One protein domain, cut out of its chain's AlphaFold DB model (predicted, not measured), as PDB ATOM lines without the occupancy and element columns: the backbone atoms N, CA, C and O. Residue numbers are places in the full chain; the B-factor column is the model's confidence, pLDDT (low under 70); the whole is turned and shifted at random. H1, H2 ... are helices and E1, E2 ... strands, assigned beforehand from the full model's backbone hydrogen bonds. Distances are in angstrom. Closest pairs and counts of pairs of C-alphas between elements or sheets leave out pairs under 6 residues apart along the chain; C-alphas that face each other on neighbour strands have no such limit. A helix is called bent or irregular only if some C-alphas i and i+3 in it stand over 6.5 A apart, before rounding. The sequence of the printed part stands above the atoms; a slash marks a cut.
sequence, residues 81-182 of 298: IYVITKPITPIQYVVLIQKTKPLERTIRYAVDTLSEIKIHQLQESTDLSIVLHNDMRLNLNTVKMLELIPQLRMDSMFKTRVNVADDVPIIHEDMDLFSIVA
ATOM      1  N   ILE A  81     -26.347  75.273  33.720       75.62
ATOM      2  CA  ILE A  81     -26.345  75.352  35.171       75.62
ATOM      3  C   ILE A  81     -27.776  75.154  35.667       75.62
ATOM      4  O   ILE A  81     -28.737  75.675  35.106       75.62
ATOM      5  N   TYR A  82     -27.927  74.373  36.723       78.19
ATOM      6  CA  TYR A  82     -29.193  74.134  37.390       78.19
ATOM      7  C   TYR A  82     -29.338  75.115  38.544       78.19
ATOM      8  O   TYR A  82     -28.484  75.183  39.428       78.19
ATOM      9  N   VAL A  83     -30.434  75.864  38.528       81.44
ATOM     10  CA  VAL A  83     -30.783  76.816  39.579       81.44
ATOM     11  C   VAL A  83     -32.013  76.289  40.299       81.44
ATOM     12  O   VAL A  83     -33.044  76.008  39.682       81.44
ATOM     13  N   ILE A  84     -31.896  76.115  41.612       80.25
ATOM     14  CA  ILE A  84     -32.960  75.611  42.476       80.25
ATOM     15  C   ILE A  84     -33.296  76.695  43.488       80.25
ATOM     16  O   ILE A  84     -32.459  77.065  44.305       80.25
ATOM     17  N   THR A  85     -34.532  77.174  43.458       81.75
ATOM     18  CA  THR A  85     -35.031  78.175  44.397       81.75
ATOM     19  C   THR A  85     -35.998  77.531  45.374       81.75
ATOM     20  O   THR A  85     -36.950  76.857  44.968       81.75
ATOM     21  N   LYS A  86     -35.750  77.720  46.670       81.19
ATOM     22  CA  LYS A  86     -36.564  77.156  47.745       81.19
ATOM     23  C   LYS A  86     -36.921  78.233  48.777       81.19
ATOM     24  O   LYS A  86     -36.019  78.932  49.237       81.19
ATOM     25  N   PRO A  87     -38.193  78.355  49.190       81.94
ATOM     26  CA  PRO A  87     -38.560  79.203  50.318       81.94
ATOM     27  C   PRO A  87     -38.029  78.618  51.638       81.94
ATOM     28  O   PRO A  87     -38.163  77.422  51.905       81.94
ATOM     29  N   ILE A  88     -37.420  79.465  52.468       80.56
ATOM     30  CA  ILE A  88     -37.045  79.145  53.856       80.56
ATOM     31  C   ILE A  88     -38.115  79.691  54.801       80.56
ATOM     32  O   ILE A  88     -38.591  78.987  55.690       80.56
ATOM     33  N   THR A  89     -38.513  80.941  54.584       78.62
ATOM     34  CA  THR A  89     -39.595  81.624  55.298       78.62
ATOM     35  C   THR A  89     -40.460  82.368  54.275       78.62
ATOM     36  O   THR A  89     -40.062  82.482  53.116       78.62
ATOM     37  N   PRO A  90     -41.619  82.932  54.662       75.44
ATOM     38  CA  PRO A  90     -42.437  83.739  53.750       75.44
ATOM     39  C   PRO A  90     -41.720  84.968  53.164       75.44
ATOM     40  O   PRO A  90     -42.241  85.596  52.251       75.44
ATOM     41  N   ILE A  91     -40.558  85.334  53.714       78.75
ATOM     42  CA  ILE A  91     -39.787  86.523  53.340       78.75
ATOM     43  C   ILE A  91     -38.324  86.207  52.985       78.75
ATOM     44  O   ILE A  91     -37.557  87.129  52.707       78.75
ATOM     45  N   GLN A  92     -37.920  84.932  53.014       82.94
ATOM     46  CA  GLN A  92     -36.554  84.494  52.715       82.94
ATOM     47  C   GLN A  92     -36.562  83.265  51.818       82.94
ATOM     48  O   GLN A  92     -37.251  82.276  52.081       82.94
ATOM     49  N   TYR A  93     -35.706  83.308  50.809       82.88
ATOM     50  CA  TYR A  93     -35.543  82.277  49.801       82.88
ATOM     51  C   TYR A  93     -34.067  81.922  49.697       82.88
ATOM     52  O   TYR A  93     -33.196  82.769  49.872       82.88
ATOM     53  N   VAL A  94     -33.781  80.663  49.393       82.50
ATOM     54  CA  VAL A  94     -32.435  80.221  49.044       82.50
ATOM     55  C   VAL A  94     -32.392  79.846  47.577       82.50
ATOM     56  O   VAL A  94     -33.258  79.118  47.087       82.50
ATOM     57  N   VAL A  95     -31.367  80.339  46.897       82.56
ATOM     58  CA  VAL A  95     -31.019  79.983  45.528       82.56
ATOM     59  C   VAL A  95     -29.769  79.117  45.580       82.56
ATOM     60  O   VAL A  95     -28.702  79.547  46.017       82.56
ATOM     61  N   LEU A  96     -29.929  77.866  45.169       79.31
ATOM     62  CA  LEU A  96     -28.876  76.868  45.064       79.31
ATOM     63  C   LEU A  96     -28.482  76.750  43.596       79.31
ATOM     64  O   LEU A  96     -29.331  76.496  42.739       79.31
ATOM     65  N   ILE A  97     -27.195  76.905  43.320       80.50
ATOM     66  CA  ILE A  97     -26.621  76.771  41.988       80.50
ATOM     67  C   ILE A  97     -25.814  75.477  41.920       80.50
ATOM     68  O   ILE A  97     -24.987  75.200  42.794       80.50
ATOM     69  N   GLN A  98     -26.060  74.692  40.874       73.00
ATOM     70  CA  GLN A  98     -25.404  73.413  40.639       73.00
ATOM     71  C   GLN A  98     -25.039  73.253  39.153       73.00
ATOM     72  O   GLN A  98     -25.885  73.363  38.273       73.00
ATOM     73  N   LYS A  99     -23.777  72.946  38.853       68.50
ATOM     74  CA  LYS A  99     -23.254  72.672  37.501       68.50
ATOM     75  C   LYS A  99     -23.602  71.266  37.012       68.50
ATOM     76  O   LYS A  99     -23.631  71.007  35.815       68.50
ATOM     77  N   THR A 100     -23.854  70.342  37.935       61.50
ATOM     78  CA  THR A 100     -24.243  68.957  37.641       61.50
ATOM     79  C   THR A 100     -25.760  68.778  37.696       61.50
ATOM     80  O   THR A 100     -26.461  69.462  38.434       61.50
ATOM     81  N   LYS A 101     -26.315  67.849  36.914       60.91
ATOM     82  CA  LYS A 101     -27.760  67.588  36.963       60.91
ATOM     83  C   LYS A 101     -28.152  67.080  38.361       60.91
ATOM     84  O   LYS A 101     -27.576  66.084  38.807       60.91
ATOM     85  N   PRO A 102     -29.125  67.703  39.052       57.44
ATOM     86  CA  PRO A 102     -29.564  67.222  40.355       57.44
ATOM     87  C   PRO A 102     -30.200  65.833  40.209       57.44
ATOM     88  O   PRO A 102     -31.159  65.653  39.458       57.44
ATOM     89  N   LEU A 103     -29.671  64.843  40.935       57.34
ATOM     90  CA  LEU A 103     -30.254  63.503  41.033       57.34
ATOM     91  C   LEU A 103     -31.573  63.593  41.814       57.34
ATOM     92  O   LEU A 103     -31.594  64.028  42.964       57.34
ATOM     93  N   GLU A 104     -32.685  63.172  41.206       52.56
ATOM     94  CA  GLU A 104     -34.048  63.351  41.743       52.56
ATOM     95  C   GLU A 104     -34.307  62.683  43.107       52.56
ATOM     96  O   GLU A 104     -35.301  62.998  43.757       52.56
ATOM     97  N   ARG A 105     -33.423  61.787  43.570       46.09
ATOM     98  CA  ARG A 105     -33.604  60.991  44.798       46.09
ATOM     99  C   ARG A 105     -32.593  61.261  45.913       46.09
ATOM    100  O   ARG A 105     -32.610  60.550  46.916       46.09
ATOM    101  N   THR A 106     -31.722  62.259  45.781       49.94
ATOM    102  CA  THR A 106     -30.671  62.507  46.779       49.94
ATOM    103  C   THR A 106     -30.866  63.868  47.446       49.94
ATOM    104  O   THR A 106     -30.926  64.893  46.782       49.94
ATOM    105  N   ILE A 107     -30.953  63.874  48.782       46.16
ATOM    106  CA  ILE A 107     -31.084  65.089  49.617       46.16
ATOM    107  C   ILE A 107     -29.762  65.880  49.653       46.16
ATOM    108  O   ILE A 107     -29.737  67.079  49.919       46.16
ATOM    109  N   ARG A 108     -28.642  65.203  49.373       46.53
ATOM    110  CA  ARG A 108     -27.310  65.803  49.279       46.53
ATOM    111  C   ARG A 108     -27.088  66.306  47.858       46.53
ATOM    112  O   ARG A 108     -26.547  65.590  47.020       46.53
ATOM    113  N   TYR A 109     -27.549  67.520  47.597       52.88
ATOM    114  CA  TYR A 109     -27.178  68.243  46.390       52.88
ATOM    115  C   TYR A 109     -25.684  68.573  46.470       52.88
ATOM    116  O   TYR A 109     -25.212  69.056  47.499       52.88
ATOM    117  N   ALA A 110     -24.930  68.291  45.409       57.19
ATOM    118  CA  ALA A 110     -23.607  68.877  45.250       57.19
ATOM    119  C   ALA A 110     -23.833  70.359  44.928       57.19
ATOM    120  O   ALA A 110     -24.083  70.701  43.782       57.19
ATOM    121  N   VAL A 111     -23.902  71.211  45.949       62.38
ATOM    122  CA  VAL A 111     -24.172  72.643  45.779       62.38
ATOM    123  C   VAL A 111     -22.855  73.342  45.481       62.38
ATOM    124  O   VAL A 111     -21.943  73.284  46.302       62.38
ATOM    125  N   ASP A 112     -22.765  74.006  44.329       67.25
ATOM    126  CA  ASP A 112     -21.585  74.797  43.974       67.25
ATOM    127  C   ASP A 112     -21.650  76.186  44.612       67.25
ATOM    128  O   ASP A 112     -20.651  76.717  45.084       67.25
ATOM    129  N   THR A 113     -22.832  76.802  44.635       70.94
ATOM    130  CA  THR A 113     -23.025  78.122  45.245       70.94
ATOM    131  C   THR A 113     -24.397  78.193  45.901       70.94
ATOM    132  O   THR A 113     -25.384  77.691  45.362       70.94
ATOM    133  N   LEU A 114     -24.454  78.802  47.083       78.06
ATOM    134  CA  LEU A 114     -25.673  79.018  47.855       78.06
ATOM    135  C   LEU A 114     -25.800  80.511  48.133       78.06
ATOM    136  O   LEU A 114     -24.896  81.100  48.721       78.06
ATOM    137  N   SER A 115     -26.923  81.100  47.733       79.31
ATOM    138  CA  SER A 115     -27.249  82.495  48.027       79.31
ATOM    139  C   SER A 115     -28.584  82.575  48.754       79.31
ATOM    140  O   SER A 115     -29.587  82.045  48.277       79.31
ATOM    141  N   GLU A 116     -28.608  83.250  49.899       82.12
ATOM    142  CA  GLU A 116     -29.851  83.641  50.565       82.12
ATOM    143  C   GLU A 116     -30.323  84.980  49.994       82.12
ATOM    144  O   GLU A 116     -29.533  85.909  49.842       82.12
ATOM    145  N   ILE A 117     -31.609  85.064  49.670       83.75
ATOM    146  CA  ILE A 117     -32.253  86.250  49.120       83.75
ATOM    147  C   ILE A 117     -33.463  86.576  49.982       83.75
ATOM    148  O   ILE A 117     -34.345  85.737  50.193       83.75
ATOM    149  N   LYS A 118     -33.522  87.809  50.477       83.62
ATOM    150  CA  LYS A 118     -34.654  88.311  51.258       83.62
ATOM    151  C   LYS A 118     -35.613  89.078  50.359       83.62
ATOM    152  O   LYS A 118     -35.198  89.724  49.402       83.62
ATOM    153  N   ILE A 119     -36.900  89.060  50.699       83.62
ATOM    154  CA  ILE A 119     -37.942  89.695  49.882       83.62
ATOM    155  C   ILE A 119     -37.731  91.205  49.696       83.62
ATOM    156  O   ILE A 119     -38.024  91.717  48.624       83.62
ATOM    157  N   HIS A 120     -37.155  91.910  50.679       81.12
ATOM    158  CA  HIS A 120     -36.849  93.338  50.529       81.12
ATOM    159  C   HIS A 120     -35.793  93.593  49.447       81.12
ATOM    160  O   HIS A 120     -35.940  94.533  48.680       81.12
ATOM    161  N   GLN A 121     -34.801  92.708  49.293       79.94
ATOM    162  CA  GLN A 121     -33.779  92.841  48.245       79.94
ATOM    163  C   GLN A 121     -34.396  92.713  46.844       79.94
ATOM    164  O   GLN A 121     -33.939  93.356  45.901       79.94
ATOM    165  N   LEU A 122     -35.464  91.914  46.721       80.44
ATOM    166  CA  LEU A 122     -36.246  91.792  45.490       80.44
ATOM    167  C   LEU A 122     -37.125  93.025  45.223       80.44
ATOM    168  O   LEU A 122     -37.466  93.286  44.078       80.44
ATOM    169  N   GLN A 123     -37.520  93.765  46.261       79.12
ATOM    170  CA  GLN A 123     -38.348  94.972  46.139       79.12
ATOM    171  C   GLN A 123     -37.517  96.239  45.892       79.12
ATOM    172  O   GLN A 123     -38.023  97.194  45.312       79.12
ATOM    173  N   GLU A 124     -36.262  96.257  46.344       78.38
ATOM    174  CA  GLU A 124     -35.354  97.411  46.262       78.38
ATOM    175  C   GLU A 124     -34.644  97.545  44.907       78.38
ATOM    176  O   GLU A 124     -34.224  98.640  44.537       78.38
ATOM    177  N   SER A 125     -34.503  96.447  44.159       74.00
ATOM    178  CA  SER A 125     -33.778  96.396  42.883       74.00
ATOM    179  C   SER A 125     -34.580  95.631  41.836       74.00
ATOM    180  O   SER A 125     -35.347  94.747  42.201       74.00
ATOM    181  N   THR A 126     -34.420  95.960  40.550       70.81
ATOM    182  CA  THR A 126     -35.051  95.237  39.425       70.81
ATOM    183  C   THR A 126     -34.259  93.999  38.998       70.81
ATOM    184  O   THR A 126     -34.830  93.055  38.455       70.81
ATOM    185  N   ASP A 127     -32.958  93.987  39.293       73.81
ATOM    186  CA  ASP A 127     -32.042  92.894  38.989       73.81
ATOM    187  C   ASP A 127     -31.098  92.646  40.163       73.81
ATOM    188  O   ASP A 127     -30.433  93.558  40.658       73.81
ATOM    189  N   LEU A 128     -31.003  91.384  40.577       80.44
ATOM    190  CA  LEU A 128     -30.059  90.935  41.593       80.44
ATOM    191  C   LEU A 128     -28.980  90.071  40.940       80.44
ATOM    192  O   LEU A 128     -29.285  89.044  40.336       80.44
ATOM    193  N   SER A 129     -27.712  90.455  41.086       79.44
ATOM    194  CA  SER A 129     -26.580  89.694  40.546       79.44
ATOM    195  C   SER A 129     -25.902  88.862  41.635       79.44
ATOM    196  O   SER A 129     -25.493  89.387  42.669       79.44
ATOM    197  N   ILE A 130     -25.769  87.558  41.399       81.00
ATOM    198  CA  ILE A 130     -25.107  86.593  42.282       81.00
ATOM    199  C   ILE A 130     -23.806  86.157  41.611       81.00
ATOM    200  O   ILE A 130     -23.814  85.600  40.511       81.00
ATOM    201  N   VAL A 131     -22.680  86.399  42.279       76.38
ATOM    202  CA  VAL A 131     -21.361  85.981  41.792       76.38
ATOM    203  C   VAL A 131     -21.199  84.476  42.003       76.38
ATOM    204  O   VAL A 131     -21.363  83.965  43.109       76.38
ATOM    205  N   LEU A 132     -20.879  83.771  40.925       75.19
ATOM    206  CA  LEU A 132     -20.568  82.348  40.901       75.19
ATOM    207  C   LEU A 132     -19.050  82.143  40.772       75.19
ATOM    208  O   LEU A 132     -18.292  83.059  40.455       75.19
ATOM    209  N   HIS A 133     -18.597  80.903  40.958       65.88
ATOM    210  CA  HIS A 133     -17.207  80.526  40.684       65.88
ATOM    211  C   HIS A 133     -16.808  80.784  39.218       65.88
ATOM    212  O   HIS A 133     -17.594  80.506  38.311       65.88
ATOM    213  N   ASN A 134     -15.550  81.193  38.999       63.00
ATOM    214  CA  ASN A 134     -14.951  81.553  37.700       63.00
ATOM    215  C   ASN A 134     -15.486  82.866  37.095       63.00
ATOM    216  O   ASN A 134     -15.680  82.945  35.884       63.00
ATOM    217  N   ASP A 135     -15.764  83.866  37.935       63.72
ATOM    218  CA  ASP A 135     -16.230  85.210  37.541       63.72
ATOM    219  C   ASP A 135     -17.545  85.241  36.749       63.72
ATOM    220  O   ASP A 135     -17.914  86.251  36.150       63.72
ATOM    221  N   MET A 136     -18.293  84.139  36.770       72.88
ATOM    222  CA  MET A 136     -19.627  84.073  36.190       72.88
ATOM    223  C   MET A 136     -20.619  84.802  37.097       72.88
ATOM    224  O   MET A 136     -20.550  84.695  38.320       72.88
ATOM    225  N   ARG A 137     -21.581  85.513  36.510       78.12
ATOM    226  CA  ARG A 137     -22.636  86.210  37.257       78.12
ATOM    227  C   ARG A 137     -24.001  85.674  36.862       78.12
ATOM    228  O   ARG A 137     -24.326  85.635  35.681       78.12
ATOM    229  N   LEU A 138     -24.785  85.258  37.850       81.69
ATOM    230  CA  LEU A 138     -26.189  84.898  37.689       81.69
ATOM    231  C   LEU A 138     -27.037  86.130  37.999       81.69
ATOM    232  O   LEU A 138     -27.087  86.562  39.147       81.69
ATOM    233  N   ASN A 139     -27.710  86.677  36.998       82.62
ATOM    234  CA  ASN A 139     -28.674  87.749  37.177       82.62
ATOM    235  C   ASN A 139     -30.067  87.151  37.373       82.62
ATOM    236  O   ASN A 139     -30.523  86.316  36.590       82.62
ATOM    237  N   LEU A 140     -30.723  87.579  38.443       83.44
ATOM    238  CA  LEU A 140     -32.094  87.261  38.797       83.44
ATOM    239  C   LEU A 140     -32.961  88.485  38.519       83.44
ATOM    240  O   LEU A 140     -32.757  89.527  39.141       83.44
ATOM    241  N   ASN A 141     -33.965  88.318  37.660       83.62
ATOM    242  CA  ASN A 141     -35.000  89.327  37.469       83.62
ATOM    243  C   ASN A 141     -35.931  89.309  38.692       83.62
ATOM    244  O   ASN A 141     -36.661  88.337  38.930       83.62
ATOM    245  N   THR A 142     -35.881  90.366  39.498       81.44
ATOM    246  CA  THR A 142     -36.590  90.404  40.781       81.44
ATOM    247  C   THR A 142     -38.097  90.557  40.601       81.44
ATOM    248  O   THR A 142     -38.859  89.978  41.373       81.44
ATOM    249  N   VAL A 143     -38.537  91.252  39.547       79.88
ATOM    250  CA  VAL A 143     -39.953  91.463  39.215       79.88
ATOM    251  C   VAL A 143     -40.640  90.118  38.983       79.88
ATOM    252  O   VAL A 143     -41.645  89.808  39.618       79.88
ATOM    253  N   LYS A 144     -40.038  89.251  38.167       80.81
ATOM    254  CA  LYS A 144     -40.565  87.902  37.918       80.81
ATOM    255  C   LYS A 144     -40.449  86.983  39.114       80.81
ATOM    256  O   LYS A 144     -41.310  86.131  39.328       80.81
ATOM    257  N   MET A 145     -39.392  87.138  39.906       81.06
ATOM    258  CA  MET A 145     -39.270  86.395  41.153       81.06
ATOM    259  C   MET A 145     -40.430  86.739  42.096       81.06
ATOM    260  O   MET A 145     -41.022  85.836  42.682       81.06
ATOM    261  N   LEU A 146     -40.816  88.016  42.191       81.94
ATOM    262  CA  LEU A 146     -41.979  88.462  42.964       81.94
ATOM    263  C   LEU A 146     -43.305  87.901  42.419       81.94
ATOM    264  O   LEU A 146     -44.170  87.548  43.216       81.94
ATOM    265  N   GLU A 147     -43.460  87.740  41.101       82.50
ATOM    266  CA  GLU A 147     -44.629  87.079  40.488       82.50
ATOM    267  C   GLU A 147     -44.673  85.557  40.728       82.50
ATOM    268  O   GLU A 147     -45.751  84.958  40.820       82.50
ATOM    269  N   LEU A 148     -43.505  84.921  40.852       81.12
ATOM    270  CA  LEU A 148     -43.364  83.492  41.143       81.12
ATOM    271  C   LEU A 148     -43.617  83.177  42.629       81.12
ATOM    272  O   LEU A 148     -44.121  82.101  42.954       81.12
ATOM    273  N   ILE A 149     -43.292  84.097  43.542       80.56
ATOM    274  CA  ILE A 149     -43.406  83.894  44.997       80.56
ATOM    275  C   ILE A 149     -44.793  83.391  45.443       80.56
ATOM    276  O   ILE A 149     -44.833  82.403  46.178       80.56
ATOM    277  N   PRO A 150     -45.928  83.969  44.998       78.00
ATOM    278  CA  PRO A 150     -47.261  83.471  45.346       78.00
ATOM    279  C   PRO A 150     -47.525  82.020  44.913       78.00
ATOM    280  O   PRO A 150     -48.388  81.349  45.478       78.00
ATOM    281  N   GLN A 151     -46.797  81.534  43.906       77.19
ATOM    282  CA  GLN A 151     -46.926  80.183  43.353       77.19
ATOM    283  C   GLN A 151     -46.017  79.174  44.080       77.19
ATOM    284  O   GLN A 151     -46.291  77.971  44.073       77.19
ATOM    285  N   LEU A 152     -44.964  79.655  44.747       74.62
ATOM    286  CA  LEU A 152     -44.034  78.861  45.545       74.62
ATOM    287  C   LEU A 152     -44.617  78.572  46.938       74.62
ATOM    288  O   LEU A 152     -44.506  79.360  47.874       74.62
ATOM    289  N   ARG A 153     -45.207  77.385  47.106       70.25
ATOM    290  CA  ARG A 153     -45.583  76.846  48.427       70.25
ATOM    291  C   ARG A 153     -44.331  76.449  49.222       70.25
ATOM    292  O   ARG A 153     -43.336  76.050  48.623       70.25
ATOM    293  N   MET A 154     -44.399  76.466  50.558       68.19
ATOM    294  CA  MET A 154     -43.265  76.145  51.454       68.19
ATOM    295  C   MET A 154     -42.609  74.775  51.190       68.19
ATOM    296  O   MET A 154     -41.400  74.627  51.355       68.19
ATOM    297  N   ASP A 155     -43.391  73.795  50.729       64.12
ATOM    298  CA  ASP A 155     -42.911  72.444  50.396       64.12
ATOM    299  C   ASP A 155     -42.478  72.285  48.928       64.12
ATOM    300  O   ASP A 155     -41.985  71.232  48.521       64.12
ATOM    301  N   SER A 156     -42.669  73.322  48.111       72.31
ATOM    302  CA  SER A 156     -42.340  73.320  46.687       72.31
ATOM    303  C   SER A 156     -40.973  73.954  46.434       72.31
ATOM    304  O   SER A 156     -40.568  74.908  47.097       72.31
ATOM    305  N   MET A 157     -40.246  73.409  45.462       75.06
ATOM    306  CA  MET A 157     -38.978  73.962  44.993       75.06
ATOM    307  C   MET A 157     -39.095  74.254  43.503       75.06
ATOM    308  O   MET A 157     -39.553  73.402  42.738       75.06
ATOM    309  N   PHE A 158     -38.667  75.442  43.089       78.31
ATOM    310  CA  PHE A 158     -38.581  75.796  41.681       78.31
ATOM    311  C   PHE A 158     -37.215  75.378  41.154       78.31
ATOM    312  O   PHE A 158     -36.190  75.772  41.706       78.31
ATOM    313  N   LYS A 159     -37.193  74.555  40.107       78.69
ATOM    314  CA  LYS A 159     -35.961  74.122  39.443       78.69
ATOM    315  C   LYS A 159     -35.999  74.594  38.008       78.69
ATOM    316  O   LYS A 159     -36.947  74.284  37.293       78.69
ATOM    317  N   THR A 160     -34.945  75.267  37.579       76.69
ATOM    318  CA  THR A 160     -34.772  75.630  36.179       76.69
ATOM    319  C   THR A 160     -33.365  75.305  35.704       76.69
ATOM    320  O   THR A 160     -32.412  75.265  36.488       76.69
ATOM    321  N   ARG A 161     -33.251  75.023  34.409       74.56
ATOM    322  CA  ARG A 161     -31.980  74.848  33.714       74.56
ATOM    323  C   ARG A 161     -31.699  76.154  32.986       74.56
ATOM    324  O   ARG A 161     -32.483  76.550  32.132       74.56
ATOM    325  N   VAL A 162     -30.591  76.795  33.326       75.12
ATOM    326  CA  VAL A 162     -30.147  78.050  32.723       75.12
ATOM    327  C   VAL A 162     -28.909  77.751  31.899       75.12
ATOM    328  O   VAL A 162     -27.931  77.195  32.403       75.12
ATOM    329  N   ASN A 163     -28.953  78.087  30.617       74.06
ATOM    330  CA  ASN A 163     -27.786  77.960  29.759       74.06
ATOM    331  C   ASN A 163     -26.876  79.168  29.980       74.06
ATOM    332  O   ASN A 163     -27.349  80.296  30.123       74.06
ATOM    333  N   VAL A 164     -25.570  78.926  30.035       68.31
ATOM    334  CA  VAL A 164     -24.579  80.005  30.039       68.31
ATOM    335  C   VAL A 164     -24.577  80.607  28.639       68.31
ATOM    336  O   VAL A 164     -24.203  79.921  27.691       68.31
ATOM    337  N   ALA A 165     -25.072  81.837  28.502       61.09
ATOM    338  CA  ALA A 165     -25.088  82.535  27.224       61.09
ATOM    339  C   ALA A 165     -23.659  82.985  26.876       61.09
ATOM    340  O   ALA A 165     -22.986  83.583  27.716       61.09
ATOM    341  N   ASP A 166     -23.207  82.667  25.658       50.62
ATOM    342  CA  ASP A 166     -21.827  82.912  25.209       50.62
ATOM    343  C   ASP A 166     -21.607  84.312  24.599       50.62
ATOM    344  O   ASP A 166     -20.458  84.691  24.440       50.62
ATOM    345  N   ASP A 167     -22.643  85.106  24.297       45.47
ATOM    346  CA  ASP A 167     -22.496  86.530  23.948       45.47
ATOM    347  C   ASP A 167     -23.856  87.246  23.957       45.47
ATOM    348  O   ASP A 167     -24.826  86.715  23.424       45.47
ATOM    349  N   VAL A 168     -23.869  88.456  24.542       42.50
ATOM    350  CA  VAL A 168     -24.928  89.490  24.591       42.50
ATOM    351  C   VAL A 168     -26.333  88.970  24.944       42.50
ATOM    352  O   VAL A 168     -26.939  88.243  24.159       42.50
ATOM    353  N   PRO A 169     -26.959  89.417  26.056       43.41
ATOM    354  CA  PRO A 169     -28.405  89.344  26.109       43.41
ATOM    355  C   PRO A 169     -28.892  90.207  24.943       43.41
ATOM    356  O   PRO A 169     -28.867  91.434  25.018       43.41
ATOM    357  N   ILE A 170     -29.346  89.588  23.845       38.91
ATOM    358  CA  ILE A 170     -30.518  90.153  23.195       38.91
ATOM    359  C   ILE A 170     -31.480  90.208  24.351       38.91
ATOM    360  O   ILE A 170     -31.876  89.177  24.896       38.91
ATOM    361  N   ILE A 171     -31.677  91.423  24.820       41.94
ATOM    362  CA  ILE A 171     -32.577  91.721  25.886       41.94
ATOM    363  C   ILE A 171     -33.946  91.324  25.325       41.94
ATOM    364  O   ILE A 171     -34.654  92.113  24.712       41.94
ATOM    365  N   HIS A 172     -34.311  90.052  25.468       41.38
ATOM    366  CA  HIS A 172     -35.692  89.675  25.647       41.38
ATOM    367  C   HIS A 172     -35.998  90.129  27.066       41.38
ATOM    368  O   HIS A 172     -35.997  89.331  28.000       41.38
ATOM    369  N   GLU A 173     -36.181  91.448  27.195       45.19
ATOM    370  CA  GLU A 173     -36.408  92.203  28.435       45.19
ATOM    371  C   GLU A 173     -37.549  91.598  29.267       45.19
ATOM    372  O   GLU A 173     -37.644  91.854  30.460       45.19
ATOM    373  N   ASP A 174     -38.346  90.692  28.690       48.50
ATOM    374  CA  ASP A 174     -39.579  90.217  29.291       48.50
ATOM    375  C   ASP A 174     -39.697  88.712  29.563       48.50
ATOM    376  O   ASP A 174     -40.629  88.344  30.271       48.50
ATOM    377  N   MET A 175     -38.773  87.801  29.187       55.84
ATOM    378  CA  MET A 175     -39.090  86.341  29.289       55.84
ATOM    379  C   MET A 175     -38.293  85.477  30.286       55.84
ATOM    380  O   MET A 175     -38.919  84.701  31.005       55.84
ATOM    381  N   ASP A 176     -37.008  85.727  30.556       67.50
ATOM    382  CA  ASP A 176     -36.247  84.852  31.475       67.50
ATOM    383  C   ASP A 176     -36.220  85.315  32.949       67.50
ATOM    384  O   ASP A 176     -36.137  86.508  33.239       67.50
ATOM    385  N   LEU A 177     -36.335  84.365  33.893       78.44
ATOM    386  CA  LEU A 177     -36.238  84.589  35.354       78.44
ATOM    387  C   LEU A 177     -34.775  84.659  35.829       78.44
ATOM    388  O   LEU A 177     -34.450  85.393  36.759       78.44
ATOM    389  N   PHE A 178     -33.898  83.892  35.180       81.00
ATOM    390  CA  PHE A 178     -32.475  83.802  35.483       81.00
ATOM    391  C   PHE A 178     -31.671  83.905  34.187       81.00
ATOM    392  O   PHE A 178     -31.981  83.202  33.227       81.00
ATOM    393  N   SER A 179     -30.607  84.706  34.177       77.56
ATOM    394  CA  SER A 179     -29.629  84.751  33.085       77.56
ATOM    395  C   SER A 179     -28.210  84.641  33.635       77.56
ATOM    396  O   SER A 179     -27.925  85.124  34.728       77.56
ATOM    397  N   ILE A 180     -27.313  83.964  32.916       77.25
ATOM    398  CA  ILE A 180     -25.915  83.818  33.335       77.25
ATOM    399  C   ILE A 180     -25.021  84.529  32.336       77.25
ATOM    400  O   ILE A 180     -25.031  84.201  31.152       77.25
ATOM    401  N   VAL A 181     -24.214  85.453  32.844       71.06
ATOM    402  CA  VAL A 181     -23.190  86.165  32.086       71.06
ATOM    403  C   VAL A 181     -21.836  85.568  32.452       71.06
ATOM    404  O   VAL A 181     -21.405  85.644  33.605       71.06
ATOM    405  N   ALA A 182     -21.175  84.946  31.476       64.38
ATOM    406  CA  ALA A 182     -19.784  84.528  31.593       64.38
ATOM    407  C   ALA A 182     -18.906  85.559  30.869       64.38
ATOM    408  O   ALA A 182     -19.061  85.722  29.663       64.38
TER     409      ALA A 182
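What this domain is: This is residues 81 to 182 of the 298 residues of the protein "C2H2-type domain-containing protein" of Caenorhabditis brenneri (UniProt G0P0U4). One strongly twisted sheet of seven strands folds back on itself into a loose, nearly closed barrel: the leaf E3 E2 E1 faces the leaf E7 E5 E4, with E6 as the hinge between them. Two short helices, H1 and H2, cover one end, while residues 103 to 108 stick out at the other. The printed part has 102 residues, with seven named strands and two named helices in the order E1 E2 E3 H1 E4 E5 H2 E6 E7. The sheet is mixed, in the order E3 E2 E1 E6 E7 E5 E4, and the class is mixed, helices and strands. The whole is compact, with a radius of gyration of the C-alphas of 13.3 A and spans of 36 by 30 by 20 A.

Where its parts are: E1, residues 81 to 89, begins at C-alpha 81 (-26.345, 75.352, 35.171) and is 24.9 A long. E2 is residues 92 to 98, 19.8 A, and E3 is residues 113 to 118, 16.6 A. H1 is residues 119 to 124, 8.9 A. E4, residues 127 to 131, is 13.0 A long, and E5, residues 137 to 141, 12.8 A. H2, residues 142 to 151, is 14.8 A long, beginning at (-36.590, 90.404, 40.781). E6 is residues 158 to 165, 20.9 A. E7, residues 178 to 181, is 10.2 A long and ends at (-23.190, 86.165, 32.086).

How they stand to each other: E1, E2 and E3 form a meander, each strand the antiparallel neighbour of the one before, with N 84 and O 96 at 2.8 A and N 95 and O 115 at 2.8 A. E6 is antiparallel to E1, with N 83 and O 160 at 2.9 A. E6 and E7 meet only at a point, where C-alphas 164 and 180 face each other at 5.2 A. E7 is antiparallel to E5, with N 139 and O 179 at 2.8 A. E4 and E5 are a hairpin, with N 130 and O 138 at 2.8 A. The closest C-alphas of the edge strands E3 and E4 are those of Ser 115 and Ile 130, 7.4 A apart. H1 and H2 are on the same face of the sheet, at heights of 5.5 A and 8.6 A. H1 lies over none of the strands. H2 lies over E1 and runs across the strands, at 67 degrees to E1 on the local plane; 4 of its C-alphas fall on E1 and 2 on E4, only just short of lying over E4 too. H1 and H2 touch at a shallow tilt of 30 degrees, opposite ways, closest at the C-alphas of Leu 122 and Thr 142, 4.9 A apart. Every O i to N i+4 pair is within hydrogen-bond range in H1, and 4 of 6 in H2, which is only just irregular: C-alphas 147 and 150 are 6.6 A apart.

The domain as a whole: The two C-alphas farthest apart are those of Arg 105 and Glu 124, at 36.5 A. The printed part has no cut. The links from E2 to E3 and from E6 to E7 are long. The mean pLDDT of the printed part is 71.2, and 33 residues are under 70, among them 99 to 112 and 164 to 176.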